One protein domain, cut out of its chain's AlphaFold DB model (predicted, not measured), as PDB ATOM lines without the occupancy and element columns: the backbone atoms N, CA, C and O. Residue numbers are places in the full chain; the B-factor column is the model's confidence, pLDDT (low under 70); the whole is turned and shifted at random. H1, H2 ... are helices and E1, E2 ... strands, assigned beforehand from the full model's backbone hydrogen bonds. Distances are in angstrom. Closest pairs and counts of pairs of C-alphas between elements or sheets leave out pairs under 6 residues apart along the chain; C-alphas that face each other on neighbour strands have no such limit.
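This is residues 11 to 115 of the 220 residues of an uncharacterized protein of Candidatus Endolissoclinum sp. TMED37 (UniProt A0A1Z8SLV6). Two separate two-stranded ribbons, E1 with E2 and E3 with E6, make the two sides of an open body with few contacts between its parts, and H1 is near both ribbons. From E3 the chain runs out to the small hairpin E4 and E5, which makes one end of the longest axis, and folds back along E6 toward H2 at the other end; H3 lies by E1, and residues 24 to 31 stick out as a loop. The printed part has 105 residues with three named helices and six named strands, in the order E1 E2 H1 E3 E4 E5 E6 H2 H3; the three sheets, E1 - E2, E3 - E6 and E4 - E5, are antiparallel. The class is mixed, helices and strands, with under half of the residues in named elements. By the radius of gyration of the C-alphas, 14.8 A, the whole is compact, spanning 43 by 39 by 29 A.

E1, residues 14 to 18, and E2, residues 36 to 40, form an antiparallel hairpin, with N 16 and O 38 at 2.8 A and N 18 and O 36 at 3.0 A, within hydrogen-bond range. The closest C-alphas of E1 and H1, residues 42 to 52, are those of Tyr 14 and Phe 45, 7.2 A apart. E3, residues 68 to 71, and E6, residues 87 to 92, are antiparallel neighbours at 147 degrees, with N 89 and O 69 at 2.8 A. The closest C-alphas of H1 and E6 are those of Ile 47 and Lys 87, at 7.2 A. E4, residues 75 to 77, and E5, residues 80 to 82, form a hairpin, with N 75 and O 82 at 2.8 A. H2, residues 97 to 106, is apart from H1. H3, residues 111 to 114, comes closest to E1 at the C-alphas of Leu 111 and Ile 15, 6.8 A apart. E1 and E3 are apart. In H1 and H2 every O i to N i+4 pair is within hydrogen-bond range; H3 is too short for such a pair.

E1 begins at C-alpha 14, (-25.720, -10.790, -39.332), and is 13.4 A long; E2 measures 12.5 A. H1 measures 14.8 A from C-alpha 42 at (-21.508, -8.514, -45.127). E3 is 9.8 A long, E4 6.7 A, E5 6.3 A and E6 13.3 A. H2 measures 14.1 A, and H3, 5.6 A long, ends at C-alpha 114, (-32.213, -10.846, -31.154).

The C-alphas of Gly 78 and Lys 105, the two farthest apart, are 44.0 A from each other. The printed part has no cut. The links E1 to E2, 17 residues, and H1 to E3, 15 residues, are long. The mean pLDDT of the printed part is 89.7, and no printed residue is under 70.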
ATOM      1  N   LYS A  11     -29.475  -2.072 -45.396       84.62
ATOM      2  CA  LYS A  11     -28.227  -2.695 -44.934       84.62
ATOM      3  C   LYS A  11     -28.529  -4.033 -44.265       84.62
ATOM      4  O   LYS A  11     -29.377  -4.111 -43.382       84.62
ATOM      5  N   LYS A  12     -27.825  -5.083 -44.693       87.56
ATOM      6  CA  LYS A  12     -27.886  -6.406 -44.067       87.56
ATOM      7  C   LYS A  12     -26.818  -6.496 -42.985       87.56
ATOM      8  O   LYS A  12     -25.653  -6.200 -43.251       87.56
ATOM      9  N   SER A  13     -27.227  -6.955 -41.816       90.75
ATOM     10  CA  SER A  13     -26.348  -7.297 -40.705       90.75
ATOM     11  C   SER A  13     -26.639  -8.726 -40.279       90.75
ATOM     12  O   SER A  13     -27.765  -9.201 -40.429       90.75
ATOM     13  N   TYR A  14     -25.624  -9.403 -39.762       92.81
ATOM     14  CA  TYR A  14     -25.720 -10.790 -39.332       92.81
ATOM     15  C   TYR A  14     -25.376 -10.882 -37.854       92.81
ATOM     16  O   TYR A  14     -24.482 -10.175 -37.388       92.81
ATOM     17  N   ILE A  15     -26.091 -11.736 -37.130       93.00
ATOM     18  CA  ILE A  15     -25.869 -11.966 -35.705       93.00
ATOM     19  C   ILE A  15     -25.110 -13.278 -35.562       93.00
ATOM     20  O   ILE A  15     -25.535 -14.303 -36.087       93.00
ATOM     21  N   PHE A  16     -23.991 -13.223 -34.852       93.31
ATOM     22  CA  PHE A  16     -23.179 -14.370 -34.471       93.31
ATOM     23  C   PHE A  16     -23.021 -14.388 -32.956       93.31
ATOM     24  O   PHE A  16     -23.241 -13.377 -32.287       93.31
ATOM     25  N   GLN A  17     -22.611 -15.528 -32.417       93.50
ATOM     26  CA  GLN A  17     -22.179 -15.631 -31.033       93.50
ATOM     27  C   GLN A  17     -20.859 -16.381 -30.938       93.50
ATOM     28  O   GLN A  17     -20.519 -17.140 -31.844       93.50
ATOM     29  N   GLY A  18     -20.128 -16.156 -29.854       92.94
ATOM     30  CA  GLY A  18     -18.880 -16.855 -29.582       92.94
ATOM     31  C   GLY A  18     -18.080 -16.208 -28.462       92.94
ATOM     32  O   GLY A  18     -18.533 -15.262 -27.812       92.94
ATOM     33  N   PHE A  19     -16.873 -16.719 -28.267       92.75
ATOM     34  CA  PHE A  19     -15.939 -16.239 -27.257       92.75
ATOM     35  C   PHE A  19     -14.967 -15.211 -27.831       92.75
ATOM     36  O   PHE A  19     -14.638 -15.218 -29.019       92.75
ATOM     37  N   VAL A  20     -14.489 -14.324 -26.962       91.50
ATOM     38  CA  VAL A  20     -13.391 -13.407 -27.272       91.50
ATOM     39  C   VAL A  20     -12.131 -13.959 -26.623       91.50
ATOM     40  O   VAL A  20     -11.918 -13.773 -25.433       91.50
ATOM     41  N   VAL A  21     -11.308 -14.647 -27.416       89.00
ATOM     42  CA  VAL A  21     -10.066 -15.282 -26.934       89.00
ATOM     43  C   VAL A  21      -8.982 -14.240 -26.670       89.00
ATOM     44  O   VAL A  21      -8.311 -14.246 -25.647       89.00
ATOM     45  N   THR A  22      -8.797 -13.323 -27.620       86.81
ATOM     46  CA  THR A  22      -7.813 -12.243 -27.523       86.81
ATOM     47  C   THR A  22      -8.443 -10.938 -27.970       86.81
ATOM     48  O   THR A  22      -8.965 -10.836 -29.081       86.81
ATOM     49  N   ASN A  23      -8.370  -9.929 -27.105       85.25
ATOM     50  CA  ASN A  23      -8.758  -8.567 -27.430       85.25
ATOM     51  C   ASN A  23      -7.604  -7.617 -27.079       85.25
ATOM     52  O   ASN A  23      -7.282  -7.476 -25.902       85.25
ATOM     53  N   PRO A  24      -6.950  -6.977 -28.065       84.25
ATOM     54  CA  PRO A  24      -5.931  -5.969 -27.788       84.25
ATOM     55  C   PRO A  24      -6.531  -4.636 -27.313       84.25
ATOM     56  O   PRO A  24      -5.787  -3.732 -26.940       84.25
ATOM     57  N   LEU A  25      -7.856  -4.480 -27.372       80.56
ATOM     58  CA  LEU A  25      -8.560  -3.308 -26.874       80.56
ATOM     59  C   LEU A  25      -8.906  -3.525 -25.400       80.56
ATOM     60  O   LEU A  25      -9.423  -4.580 -25.035       80.56
ATOM     61  N   ALA A  26      -8.630  -2.521 -24.568       74.69
ATOM     62  CA  ALA A  26      -9.077  -2.526 -23.183       74.69
ATOM     63  C   ALA A  26     -10.611  -2.522 -23.137       74.69
ATOM     64  O   ALA A  26     -11.260  -1.791 -23.889       74.69
ATOM     65  N   GLU A  27     -11.176  -3.346 -22.262       75.19
ATOM     66  CA  GLU A  27     -12.608  -3.370 -21.994       75.19
ATOM     67  C   GLU A  27     -12.858  -2.833 -20.590       75.19
ATOM     68  O   GLU A  27     -12.238  -3.289 -19.632       75.19
ATOM     69  N   ASP A  28     -13.780  -1.880 -20.462       70.31
ATOM     70  CA  ASP A  28     -14.090  -1.255 -19.170       70.31
ATOM     71  C   ASP A  28     -14.894  -2.184 -18.244       70.31
ATOM     72  O   ASP A  28     -14.933  -1.988 -17.032       70.31
ATOM     73  N   THR A  29     -15.555  -3.204 -18.803       75.56
ATOM     74  CA  THR A  29     -16.371  -4.165 -18.052       75.56
ATOM     75  C   THR A  29     -16.218  -5.570 -18.621       75.56
ATOM     76  O   THR A  29     -16.292  -5.772 -19.830       75.56
ATOM     77  N   THR A  30     -16.024  -6.553 -17.738       76.50
ATOM     78  CA  THR A  30     -16.056  -7.977 -18.104       76.50
ATOM     79  C   THR A  30     -17.462  -8.515 -17.825       76.50
ATOM     80  O   THR A  30     -17.888  -8.489 -16.671       76.50
ATOM     81  N   PRO A  31     -18.214  -8.964 -18.845       81.25
ATOM     82  CA  PRO A  31     -19.543  -9.539 -18.643       81.25
ATOM     83  C   PRO A  31     -19.490 -10.830 -17.811       81.25
ATOM     84  O   PRO A  31     -18.550 -11.609 -17.954       81.25
ATOM     85  N   GLU A  32     -20.519 -11.097 -16.996       85.19
ATOM     86  CA  GLU A  32     -20.616 -12.357 -16.233       85.19
ATOM     87  C   GLU A  32     -20.755 -13.579 -17.159       85.19
ATOM     88  O   GLU A  32     -20.159 -14.624 -16.906       85.19
ATOM     89  N   ASN A  33     -21.510 -13.437 -18.255       89.06
ATOM     90  CA  ASN A  33     -21.567 -14.432 -19.320       89.06
ATOM     91  C   ASN A  33     -20.482 -14.127 -20.374       89.06
ATOM     92  O   ASN A  33     -20.605 -13.126 -21.088       89.06
ATOM     93  N   PRO A  34     -19.443 -14.973 -20.522       90.38
ATOM     94  CA  PRO A  34     -18.375 -14.743 -21.492       90.38
ATOM     95  C   PRO A  34     -18.802 -15.009 -22.946       90.38
ATOM     96  O   PRO A  34     -18.088 -14.604 -23.866       90.38
ATOM     97  N   ILE A  35     -19.954 -15.657 -23.176       92.44
ATOM     98  CA  ILE A  35     -20.510 -15.893 -24.513       92.44
ATOM     99  C   ILE A  35     -21.073 -14.574 -25.038       92.44
ATOM    100  O   ILE A  35     -22.092 -14.069 -24.564       92.44
ATOM    101  N   ARG A  36     -20.421 -14.003 -26.051       91.81
ATOM    102  CA  ARG A  36     -20.796 -12.699 -26.605       91.81
ATOM    103  C   ARG A  36     -21.616 -12.840 -27.867       91.81
ATOM    104  O   ARG A  36     -21.493 -13.815 -28.602       91.81
ATOM    105  N   ARG A  37     -22.418 -11.812 -28.139       92.44
ATOM    106  CA  ARG A  37     -23.149 -11.640 -29.397       92.44
ATOM    107  C   ARG A  37     -22.443 -10.593 -30.247       92.44
ATOM    108  O   ARG A  37     -22.132  -9.506 -29.768       92.44
ATOM    109  N   PHE A  38     -22.241 -10.906 -31.516       92.00
ATOM    110  CA  PHE A  38     -21.584 -10.048 -32.489       92.00
ATOM    111  C   PHE A  38     -22.557  -9.694 -33.604       92.00
ATOM    112  O   PHE A  38     -23.178 -10.575 -34.196       92.00
ATOM    113  N   ILE A  39     -22.657  -8.406 -33.921       92.81
ATOM    114  CA  ILE A  39     -23.341  -7.938 -35.125       92.81
ATOM    115  C   ILE A  39     -22.265  -7.640 -36.160       92.81
ATOM    116  O   ILE A  39     -21.459  -6.727 -35.976       92.81
ATOM    117  N   ILE A  40     -22.247  -8.406 -37.247       93.56
ATOM    118  CA  ILE A  40     -21.232  -8.284 -38.293       93.56
ATOM    119  C   ILE A  40     -21.836  -7.829 -39.618       93.56
ATOM    120  O   ILE A  40     -22.992  -8.106 -39.951       93.56
ATOM    121  N   GLY A  41     -21.021  -7.111 -40.389       92.81
ATOM    122  CA  GLY A  41     -21.362  -6.689 -41.740       92.81
ATOM    123  C   GLY A  41     -21.154  -7.792 -42.787       92.81
ATOM    124  O   GLY A  41     -20.555  -8.834 -42.506       92.81
ATOM    125  N   PRO A  42     -21.585  -7.543 -44.036       93.75
ATOM    126  CA  PRO A  42     -21.508  -8.514 -45.127       93.75
ATOM    127  C   PRO A  42     -20.077  -8.922 -45.492       93.75
ATOM    128  O   PRO A  42     -19.865 -10.048 -45.921       93.75
ATOM    129  N   GLN A  43     -19.093  -8.038 -45.308       93.44
ATOM    130  CA  GLN A  43     -17.701  -8.341 -45.637       93.44
ATOM    131  C   GLN A  43     -17.152  -9.492 -44.786       93.44
ATOM    132  O   GLN A  43     -16.641 -10.463 -45.335       93.44
ATOM    133  N   ILE A  44     -17.313  -9.414 -43.462       94.88
ATOM    134  CA  ILE A  44     -16.897 -10.482 -42.544       94.88
ATOM    135  C   ILE A  44     -17.750 -11.732 -42.777       94.88
ATOM    136  O   ILE A  44     -17.212 -12.831 -42.877       94.88
ATOM    137  N   PHE A  45     -19.068 -11.562 -42.930       94.62
ATOM    138  CA  PHE A  45     -19.978 -12.678 -43.182       94.62
ATOM    139  C   PHE A  45     -19.585 -13.491 -44.418       94.62
ATOM    140  O   PHE A  45     -19.593 -14.713 -44.360       94.62
ATOM    141  N   ASN A  46     -19.207 -12.844 -45.521       94.19
ATOM    142  CA  ASN A  46     -18.815 -13.551 -46.737       94.19
ATOM    143  C   ASN A  46     -17.521 -14.361 -46.551       94.19
ATOM    144  O   ASN A  46     -17.422 -15.447 -47.112       94.19
ATOM    145  N   ILE A  47     -16.568 -13.879 -45.743       93.56
ATOM    146  CA  ILE A  47     -15.339 -14.622 -45.409       93.56
ATOM    147  C   ILE A  47     -15.678 -15.858 -44.567       93.56
ATOM    148  O   ILE A  47     -15.205 -16.957 -44.851       93.56
ATOM    149  N   ILE A  48     -16.531 -15.692 -43.552       93.00
ATOM    150  CA  ILE A  48     -16.997 -16.791 -42.696       93.00
ATOM    151  C   ILE A  48     -17.773 -17.818 -43.528       93.00
ATOM    152  O   ILE A  48     -17.493 -19.010 -43.469       93.00
ATOM    153  N   ARG A  49     -18.717 -17.352 -44.350       91.50
ATOM    154  CA  ARG A  49     -19.545 -18.198 -45.210       91.50
ATOM    155  C   ARG A  49     -18.716 -18.983 -46.221       91.50
ATOM    156  O   ARG A  49     -19.041 -20.136 -46.463       91.50
ATOM    157  N   ALA A  50     -17.701 -18.370 -46.828       91.00
ATOM    158  CA  ALA A  50     -16.847 -19.055 -47.794       91.00
ATOM    159  C   ALA A  50     -16.146 -20.262 -47.157       91.00
ATOM    160  O   ALA A  50     -16.159 -21.331 -47.747       91.00
ATOM    161  N   ALA A  51     -15.635 -20.108 -45.933       87.19
ATOM    162  CA  ALA A  51     -15.009 -21.200 -45.190       87.19
ATOM    163  C   ALA A  51     -15.999 -22.301 -44.780       87.19
ATOM    164  O   ALA A  51     -15.667 -23.472 -44.840       87.19
ATOM    165  N   LEU A  52     -17.232 -21.939 -44.406       87.12
ATOM    166  CA  LEU A  52     -18.272 -22.917 -44.053       87.12
ATOM    167  C   LEU A  52     -18.753 -23.764 -45.240       87.12
ATOM    168  O   LEU A  52     -19.374 -24.801 -45.035       87.12
ATOM    169  N   LEU A  53     -18.544 -23.287 -46.467       88.12
ATOM    170  CA  LEU A  53     -18.956 -23.963 -47.698       88.12
ATOM    171  C   LEU A  53     -17.770 -24.591 -48.442       88.12
ATOM    172  O   LEU A  53     -17.954 -25.051 -49.568       88.12
ATOM    173  N   ASP A  54     -16.574 -24.564 -47.853       87.00
ATOM    174  CA  ASP A  54     -15.356 -25.077 -48.466       87.00
ATOM    175  C   ASP A  54     -15.291 -26.610 -48.323       87.00
ATOM    176  O   ASP A  54     -15.175 -27.104 -47.200       87.00
ATOM    177  N   PRO A  55     -15.378 -27.384 -49.423       82.56
ATOM    178  CA  PRO A  55     -15.324 -28.843 -49.363       82.56
ATOM    179  C   PRO A  55     -13.925 -29.386 -49.040       82.56
ATOM    180  O   PRO A  55     -13.804 -30.577 -48.763       82.56
ATOM    181  N   GLU A  56     -12.877 -28.558 -49.110       82.25
ATOM    182  CA  GLU A  56     -11.507 -28.954 -48.759       82.25
ATOM    183  C   GLU A  56     -11.223 -28.818 -47.254       82.25
ATOM    184  O   GLU A  56     -10.175 -29.262 -46.782       82.25
ATOM    185  N   MET A  57     -12.138 -28.218 -46.486       77.06
ATOM    186  CA  MET A  57     -11.992 -28.087 -45.041       77.06
ATOM    187  C   MET A  57     -12.427 -29.389 -44.350       77.06
ATOM    188  O   MET A  57     -13.590 -29.774 -44.420       77.06
ATOM    189  N   GLU A  58     -11.481 -30.067 -43.692       74.88
ATOM    190  CA  GLU A  58     -11.697 -31.380 -43.057       74.88
ATOM    191  C   GLU A  58     -12.703 -31.322 -41.897       74.88
ATOM    192  O   GLU A  58     -13.518 -32.227 -41.736       74.88
ATOM    193  N   GLU A  59     -12.689 -30.234 -41.124       79.31
ATOM    194  CA  GLU A  59     -13.534 -30.050 -39.944       79.31
ATOM    195  C   GLU A  59     -14.281 -28.715 -40.001       79.31
ATOM    196  O   GLU A  59     -13.796 -27.720 -40.548       79.31
ATOM    197  N   LEU A  60     -15.480 -28.669 -39.418       85.50
ATOM    198  CA  LEU A  60     -16.268 -27.440 -39.404       85.50
ATOM    199  C   LEU A  60     -15.560 -26.372 -38.555       85.50
ATOM    200  O   LEU A  60     -15.239 -26.618 -37.393       85.50
ATOM    201  N   PRO A  61     -15.408 -25.133 -39.054       86.44
ATOM    202  CA  PRO A  61     -14.667 -24.099 -38.338       86.44
ATOM    203  C   PRO A  61     -15.348 -23.658 -37.034       86.44
ATOM    204  O   PRO A  61     -14.719 -23.030 -36.188       86.44
ATOM    205  N   THR A  62     -16.628 -23.996 -36.858       88.88
ATOM    206  CA  THR A  62     -17.423 -23.749 -35.647       88.88
ATOM    207  C   THR A  62     -17.502 -24.957 -34.709       88.88
ATOM    208  O   THR A  62     -18.315 -24.942 -33.784       88.88
ATOM    209  N   ASP A  63     -16.737 -26.022 -34.961       90.12
ATOM    210  CA  ASP A  63     -16.715 -27.206 -34.102       90.12
ATOM    211  C   ASP A  63     -16.126 -26.892 -32.711       90.12
ATOM    212  O   ASP A  63     -15.249 -26.043 -32.556       90.12
ATOM    213  N   SER A  64     -16.621 -27.570 -31.673       87.31
ATOM    214  CA  SER A  64     -16.207 -27.311 -30.282       87.31
ATOM    215  C   SER A  64     -14.876 -27.973 -29.898       87.31
ATOM    216  O   SER A  64     -14.267 -27.600 -28.892       87.31
ATOM    217  N   VAL A  65     -14.427 -28.964 -30.670       89.44
ATOM    218  CA  VAL A  65     -13.229 -29.775 -30.407       89.44
ATOM    219  C   VAL A  65     -12.142 -29.501 -31.444       89.44
ATOM    220  O   VAL A  65     -10.979 -29.363 -31.076       89.44
ATOM    221  N   ARG A  66     -12.507 -29.398 -32.724       88.88
ATOM    222  CA  ARG A  66     -11.587 -29.182 -33.856       88.88
ATOM    223  C   ARG A  66     -11.932 -27.931 -34.670       88.88
ATOM    224  O   ARG A  66     -11.634 -27.839 -35.855       88.88
ATOM    225  N   GLY A  67     -12.550 -26.946 -34.021       90.38
ATOM    226  CA  GLY A  67     -12.833 -25.649 -34.626       90.38
ATOM    227  C   GLY A  67     -11.578 -24.808 -34.858       90.38
ATOM    228  O   GLY A  67     -10.464 -25.145 -34.445       90.38
ATOM    229  N   VAL A  68     -11.768 -23.660 -35.505       92.19
ATOM    230  CA  VAL A  68     -10.701 -22.683 -35.747       92.19
ATOM    231  C   VAL A  68     -11.140 -21.289 -35.322       92.19
ATOM    232  O   VAL A  68     -12.265 -20.862 -35.562       92.19
ATOM    233  N   ASP A  69     -10.225 -20.526 -34.729       93.19
ATOM    234  CA  ASP A  69     -10.533 -19.150 -34.342       93.19
ATOM    235  C   ASP A  69     -10.604 -18.219 -35.555       93.19
ATOM    236  O   ASP A  69      -9.821 -18.330 -36.506       93.19
ATOM    237  N   PHE A  70     -11.477 -17.216 -35.485       94.25
ATOM    238  CA  PHE A  70     -11.551 -16.152 -36.482       94.25
ATOM    239  C   PHE A  70     -10.873 -14.874 -35.985       94.25
ATOM    240  O   PHE A  70     -11.228 -14.329 -34.939       94.25
ATOM    241  N   ARG A  71      -9.922 -14.340 -36.760       93.75
ATOM    242  CA  ARG A  71      -9.280 -13.055 -36.460       93.75
ATOM    243  C   ARG A  71      -9.941 -11.930 -37.244       93.75
ATOM    244  O   ARG A  71      -9.841 -11.879 -38.472       93.75
ATOM    245  N   ILE A  72     -10.521 -10.981 -36.514       93.25
ATOM    246  CA  ILE A  72     -11.061  -9.738 -37.070       93.25
ATOM    247  C   ILE A  72      -9.940  -8.701 -37.150       93.25
ATOM    248  O   ILE A  72      -9.400  -8.283 -36.129       93.25
ATOM    249  N   ASN A  73      -9.630  -8.253 -38.363       93.44
ATOM    250  CA  ASN A  73      -8.707  -7.149 -38.606       93.44
ATOM    251  C   ASN A  73      -9.488  -5.991 -39.220       93.44
ATOM    252  O   ASN A  73     -10.017  -6.117 -40.324       93.44
ATOM    253  N   LYS A  74      -9.563  -4.869 -38.499       93.12
ATOM    254  CA  LYS A  74     -10.177  -3.635 -38.990       93.12
ATOM    255  C   LYS A  74      -9.087  -2.700 -39.503       93.12
ATOM    256  O   LYS A  74      -8.260  -2.227 -38.729       93.12
ATOM    257  N   THR A  75      -9.113  -2.415 -40.793       93.69
ATOM    258  CA  THR A  75      -8.294  -1.394 -41.450       93.69
ATOM    259  C   THR A  75      -9.196  -0.261 -41.946       93.69
ATOM    260  O   THR A  75     -10.415  -0.283 -41.752       93.69
ATOM    261  N   THR A  76      -8.602   0.753 -42.572       94.50
ATOM    262  CA  THR A  76      -9.346   1.844 -43.207       94.50
ATOM    263  C   THR A  76      -9.015   1.874 -44.691       94.50
ATOM    264  O   THR A  76      -7.844   1.911 -45.065       94.50
ATOM    265  N   LYS A  77     -10.039   1.904 -45.543       93.81
ATOM    266  CA  LYS A  77      -9.898   2.071 -46.991       93.81
ATOM    267  C   LYS A  77     -10.816   3.197 -47.451       93.81
ATOM    268  O   LYS A  77     -12.033   3.102 -47.325       93.81
ATOM    269  N   GLY A  78     -10.229   4.289 -47.944       89.25
ATOM    270  CA  GLY A  78     -10.990   5.461 -48.401       89.25
ATOM    271  C   GLY A  78     -11.858   6.106 -47.312       89.25
ATOM    272  O   GLY A  78     -12.953   6.562 -47.610       89.25
ATOM    273  N   GLY A  79     -11.411   6.086 -46.050       90.56
ATOM    274  CA  GLY A  79     -12.161   6.625 -44.906       90.56
ATOM    275  C   GLY A  79     -13.230   5.691 -44.323       90.56
ATOM    276  O   GLY A  79     -13.806   6.008 -43.287       90.56
ATOM    277  N   TYR A  80     -13.462   4.523 -44.929       88.38
ATOM    278  CA  TYR A  80     -14.396   3.514 -44.428       88.38
ATOM    279  C   TYR A  80     -13.660   2.365 -43.743       88.38
ATOM    280  O   TYR A  80     -12.520   2.055 -44.088       88.38
ATOM    281  N   ALA A  81     -14.329   1.711 -42.792       93.25
ATOM    282  CA  ALA A  81     -13.824   0.482 -42.193       93.25
ATOM    283  C   ALA A  81     -13.721  -0.621 -43.256       93.25
ATOM    284  O   ALA A  81     -14.681  -0.873 -43.984       93.25
ATOM    285  N   ASP A  82     -12.570  -1.280 -43.313       94.38
ATOM    286  CA  ASP A  82     -12.294  -2.404 -44.195       94.38
ATOM    287  C   ASP A  82     -11.898  -3.625 -43.362       94.38
ATOM    288  O   ASP A  82     -11.121  -3.527 -42.416       94.38
ATOM    289  N   TYR A  83     -12.464  -4.778 -43.706       95.25
ATOM    290  CA  TYR A  83     -12.241  -6.044 -43.004       95.25
ATOM    291  C   TYR A  83     -11.633  -7.119 -43.909       95.25
ATOM    292  O   TYR A  83     -11.626  -8.296 -43.551       95.25
ATOM    293  N   SER A  84     -11.126  -6.730 -45.082       92.62
ATOM    294  CA  SER A  84     -10.666  -7.638 -46.143       92.62
ATOM    295  C   SER A  84      -9.505  -8.543 -45.724       92.62
ATOM    296  O   SER A  84      -9.310  -9.607 -46.301       92.62
ATOM    297  N   THR A  85      -8.756  -8.141 -44.699       94.50
ATOM    298  CA  THR A  85      -7.609  -8.871 -44.147       94.50
ATOM    299  C   THR A  85      -7.973  -9.754 -42.947       94.50
ATOM    300  O   THR A  85      -7.086 -10.357 -42.332       94.50
ATOM    301  N   SER A  86      -9.259  -9.824 -42.583       95.25
ATOM    302  CA  SER A  86      -9.765 -10.766 -41.575       95.25
ATOM    303  C   SER A  86      -9.702 -12.192 -42.118       95.25
ATOM    304  O   SER A  86      -9.904 -12.412 -43.312       95.25
ATOM    305  N   LYS A  87      -9.394 -13.169 -41.262       93.56
ATOM    306  CA  LYS A  87      -9.166 -14.553 -41.697       93.56
ATOM    307  C   LYS A  87      -9.319 -15.552 -40.561       93.56
ATOM    308  O   LYS A  87      -9.128 -15.209 -39.394       93.56
ATOM    309  N   TRP A  88      -9.571 -16.795 -40.937       91.56
ATOM    310  CA  TRP A  88      -9.477 -17.935 -40.037       91.56
ATOM    311  C   TRP A  88      -8.024 -18.212 -39.643       91.56
ATOM    312  O   TRP A  88      -7.081 -17.987 -40.414       91.56
ATOM    313  N   SER A  89      -7.845 -18.669 -38.410       90.62
ATOM    314  CA  SER A  89      -6.606 -19.277 -37.947       90.62
ATOM    315  C   SER A  89      -6.313 -20.522 -38.780       90.62
ATOM    316  O   SER A  89      -7.217 -21.246 -39.174       90.62
ATOM    317  N   ARG A  90      -5.027 -20.783 -39.029       87.38
ATOM    318  CA  ARG A  90      -4.572 -22.049 -39.630       87.38
ATOM    319  C   ARG A  90      -4.375 -23.157 -38.595       87.38
ATOM    320  O   ARG A  90      -4.039 -24.272 -38.961       87.38
ATOM    321  N   ARG A  91      -4.458 -22.806 -37.313       88.88
ATOM    322  CA  ARG A  91      -4.338 -23.741 -36.197       88.88
ATOM    323  C   ARG A  91      -5.730 -24.018 -35.667       88.88
ATOM    324  O   ARG A  91      -6.435 -23.056 -35.348       88.88
ATOM    325  N   GLU A  92      -6.051 -25.295 -35.560       89.62
ATOM    326  CA  GLU A  92      -7.211 -25.783 -34.825       89.62
ATOM    327  C   GLU A  92      -7.066 -25.470 -33.336       89.62
ATOM    328  O   GLU A  92      -5.953 -25.405 -32.794       89.62
ATOM    329  N   ARG A  93      -8.206 -25.248 -32.688       90.62
ATOM    330  CA  ARG A  93      -8.294 -24.997 -31.256       90.62
ATOM    331  C   ARG A  93      -9.598 -25.582 -30.724       90.62
ATOM    332  O   ARG A  93     -10.680 -25.171 -31.131       90.62
ATOM    333  N   ALA A  94      -9.477 -26.495 -29.767       92.25
ATOM    334  CA  ALA A  94     -10.609 -26.927 -28.960       92.25
ATOM    335  C   ALA A  94     -11.020 -25.815 -27.989       92.25
ATOM    336  O   ALA A  94     -10.164 -25.071 -27.502       92.25
ATOM    337  N   LEU A  95     -12.305 -25.760 -27.635       92.06
ATOM    338  CA  LEU A  95     -12.745 -24.908 -26.532       92.06
ATOM    339  C   LEU A  95     -11.971 -25.258 -25.252       92.06
ATOM    340  O   LEU A  95     -11.681 -26.428 -24.982       92.06
ATOM    341  N   GLU A  96     -11.632 -24.255 -24.456       93.06
ATOM    342  CA  GLU A  96     -11.004 -24.444 -23.152       93.06
ATOM    343  C   GLU A  96     -12.036 -24.901 -22.109       93.06
ATOM    344  O   GLU A  96     -13.249 -24.812 -22.309       93.06
ATOM    345  N   GLU A  97     -11.572 -25.406 -20.965       91.75
ATOM    346  CA  GLU A  97     -12.464 -25.860 -19.888       91.75
ATOM    347  C   GLU A  97     -13.362 -24.734 -19.355       91.75
ATOM    348  O   GLU A  97     -14.547 -24.957 -19.106       91.75
ATOM    349  N   ALA A  98     -12.838 -23.508 -19.267       91.12
ATOM    350  CA  ALA A  98     -13.612 -22.335 -18.876       91.12
ATOM    351  C   ALA A  98     -14.707 -21.982 -19.899       91.12
ATOM    352  O   ALA A  98     -15.826 -21.644 -19.515       91.12
ATOM    353  N   GLU A  99     -14.411 -22.096 -21.199       92.38
ATOM    354  CA  GLU A  99     -15.376 -21.843 -22.276       92.38
ATOM    355  C   GLU A  99     -16.484 -22.905 -22.278       92.38
ATOM    356  O   GLU A  99     -17.663 -22.560 -22.339       92.38
ATOM    357  N   ARG A 100     -16.127 -24.188 -22.125       92.69
ATOM    358  CA  ARG A 100     -17.099 -25.289 -21.990       92.69
ATOM    359  C   ARG A 100     -18.001 -25.105 -20.770       92.69
ATOM    360  O   ARG A 100     -19.219 -25.121 -20.905       92.69
ATOM    361  N   SER A 101     -17.407 -24.809 -19.614       93.06
ATOM    362  CA  SER A 101     -18.153 -24.564 -18.373       93.06
ATOM    363  C   SER A 101     -19.112 -23.376 -18.496       93.06
ATOM    364  O   SER A 101     -20.186 -23.374 -17.895       93.06
ATOM    365  N   ALA A 102     -18.755 -22.353 -19.281       92.94
ATOM    366  CA  ALA A 102     -19.646 -21.232 -19.553       92.94
ATOM    367  C   ALA A 102     -20.840 -21.629 -20.432       92.94
ATOM    368  O   ALA A 102     -21.949 -21.154 -20.183       92.94
ATOM    369  N   ILE A 103     -20.642 -22.507 -21.423       93.31
ATOM    370  CA  ILE A 103     -21.746 -23.064 -22.220       93.31
ATOM    371  C   ILE A 103     -22.687 -23.860 -21.319       93.31
ATOM    372  O   ILE A 103     -23.893 -23.647 -21.389       93.31
ATOM    373  N   ASP A 104     -22.154 -24.703 -20.436       93.69
ATOM    374  CA  ASP A 104     -22.973 -25.520 -19.534       93.69
ATOM    375  C   ASP A 104     -23.747 -24.663 -18.519       93.69
ATOM    376  O   ASP A 104     -24.908 -24.938 -18.218       93.69
ATOM    377  N   LYS A 105     -23.127 -23.588 -18.011       94.69
ATOM    378  CA  LYS A 105     -23.740 -22.688 -17.023       94.69
ATOM    379  C   LYS A 105     -24.792 -21.753 -17.625       94.69
ATOM    380  O   LYS A 105     -25.830 -21.533 -17.006       94.69
ATOM    381  N   PHE A 106     -24.501 -21.136 -18.770       92.38
ATOM    382  CA  PHE A 106     -25.328 -20.057 -19.328       92.38
ATOM    383  C   PHE A 106     -26.148 -20.473 -20.550       92.38
ATOM    384  O   PHE A 106     -27.114 -19.790 -20.893       92.38
ATOM    385  N   GLY A 107     -25.777 -21.570 -21.208       93.00
ATOM    386  CA  GLY A 107     -26.331 -21.969 -22.494       93.00
ATOM    387  C   GLY A 107     -25.885 -21.071 -23.650       93.00
ATOM    388  O   GLY A 107     -25.383 -19.956 -23.477       93.00
ATOM    389  N   LEU A 108     -26.092 -21.559 -24.875       91.94
ATOM    390  CA  LEU A 108     -25.956 -20.735 -26.073       91.94
ATOM    391  C   LEU A 108     -27.197 -19.862 -26.259       91.94
ATOM    392  O   LEU A 108     -28.329 -20.283 -26.029       91.94
ATOM    393  N   HIS A 109     -26.984 -18.643 -26.746       91.69
ATOM    394  CA  HIS A 109     -28.066 -17.720 -27.046       91.69
ATOM    395  C   HIS A 109     -28.906 -18.243 -28.215       91.69
ATOM    396  O   HIS A 109     -28.363 -18.609 -29.264       91.69
ATOM    397  N   ASN A 110     -30.231 -18.180 -28.096       93.00
ATOM    398  CA  ASN A 110     -31.100 -18.314 -29.257       93.00
ATOM    399  C   ASN A 110     -31.013 -17.029 -30.095       93.00
ATOM    400  O   ASN A 110     -31.550 -15.982 -29.742       93.00
ATOM    401  N   LEU A 111     -30.297 -17.097 -31.220       90.25
ATOM    402  CA  LEU A 111     -30.018 -15.923 -32.053       90.25
ATOM    403  C   LEU A 111     -31.281 -15.303 -32.673       90.25
ATOM    404  O   LEU A 111     -31.266 -14.123 -33.029       90.25
ATOM    405  N   ASN A 112     -32.371 -16.072 -32.783       89.69
ATOM    406  CA  ASN A 112     -33.634 -15.582 -33.330       89.69
ATOM    407  C   ASN A 112     -34.274 -14.506 -32.454       89.69
ATOM    408  O   ASN A 112     -34.892 -13.593 -33.000       89.69
ATOM    409  N   ASP A 113     -34.056 -14.569 -31.141       90.19
ATOM    410  CA  ASP A 113     -34.648 -13.649 -30.162       90.19
ATOM    411  C   ASP A 113     -34.049 -12.239 -30.261       90.19
ATOM    412  O   ASP A 113     -34.605 -11.265 -29.760       90.19
ATOM    413  N   PHE A 114     -32.911 -12.113 -30.948       88.38
ATOM    414  CA  PHE A 114     -32.213 -10.846 -31.154       88.38
ATOM    415  C   PHE A 114     -32.460 -10.240 -32.531       88.38
ATOM    416  O   PHE A 114     -31.880  -9.200 -32.860       88.38
ATOM    417  N   ARG A 115     -33.305 -10.874 -33.351       85.12
ATOM    418  CA  ARG A 115     -33.747 -10.270 -34.603       85.12
ATOM    419  C   ARG A 115     -34.784  -9.185 -34.297       85.12
ATOM    420  O   ARG A 115     -35.665  -9.406 -33.467       85.12
TER     421      ARG A 115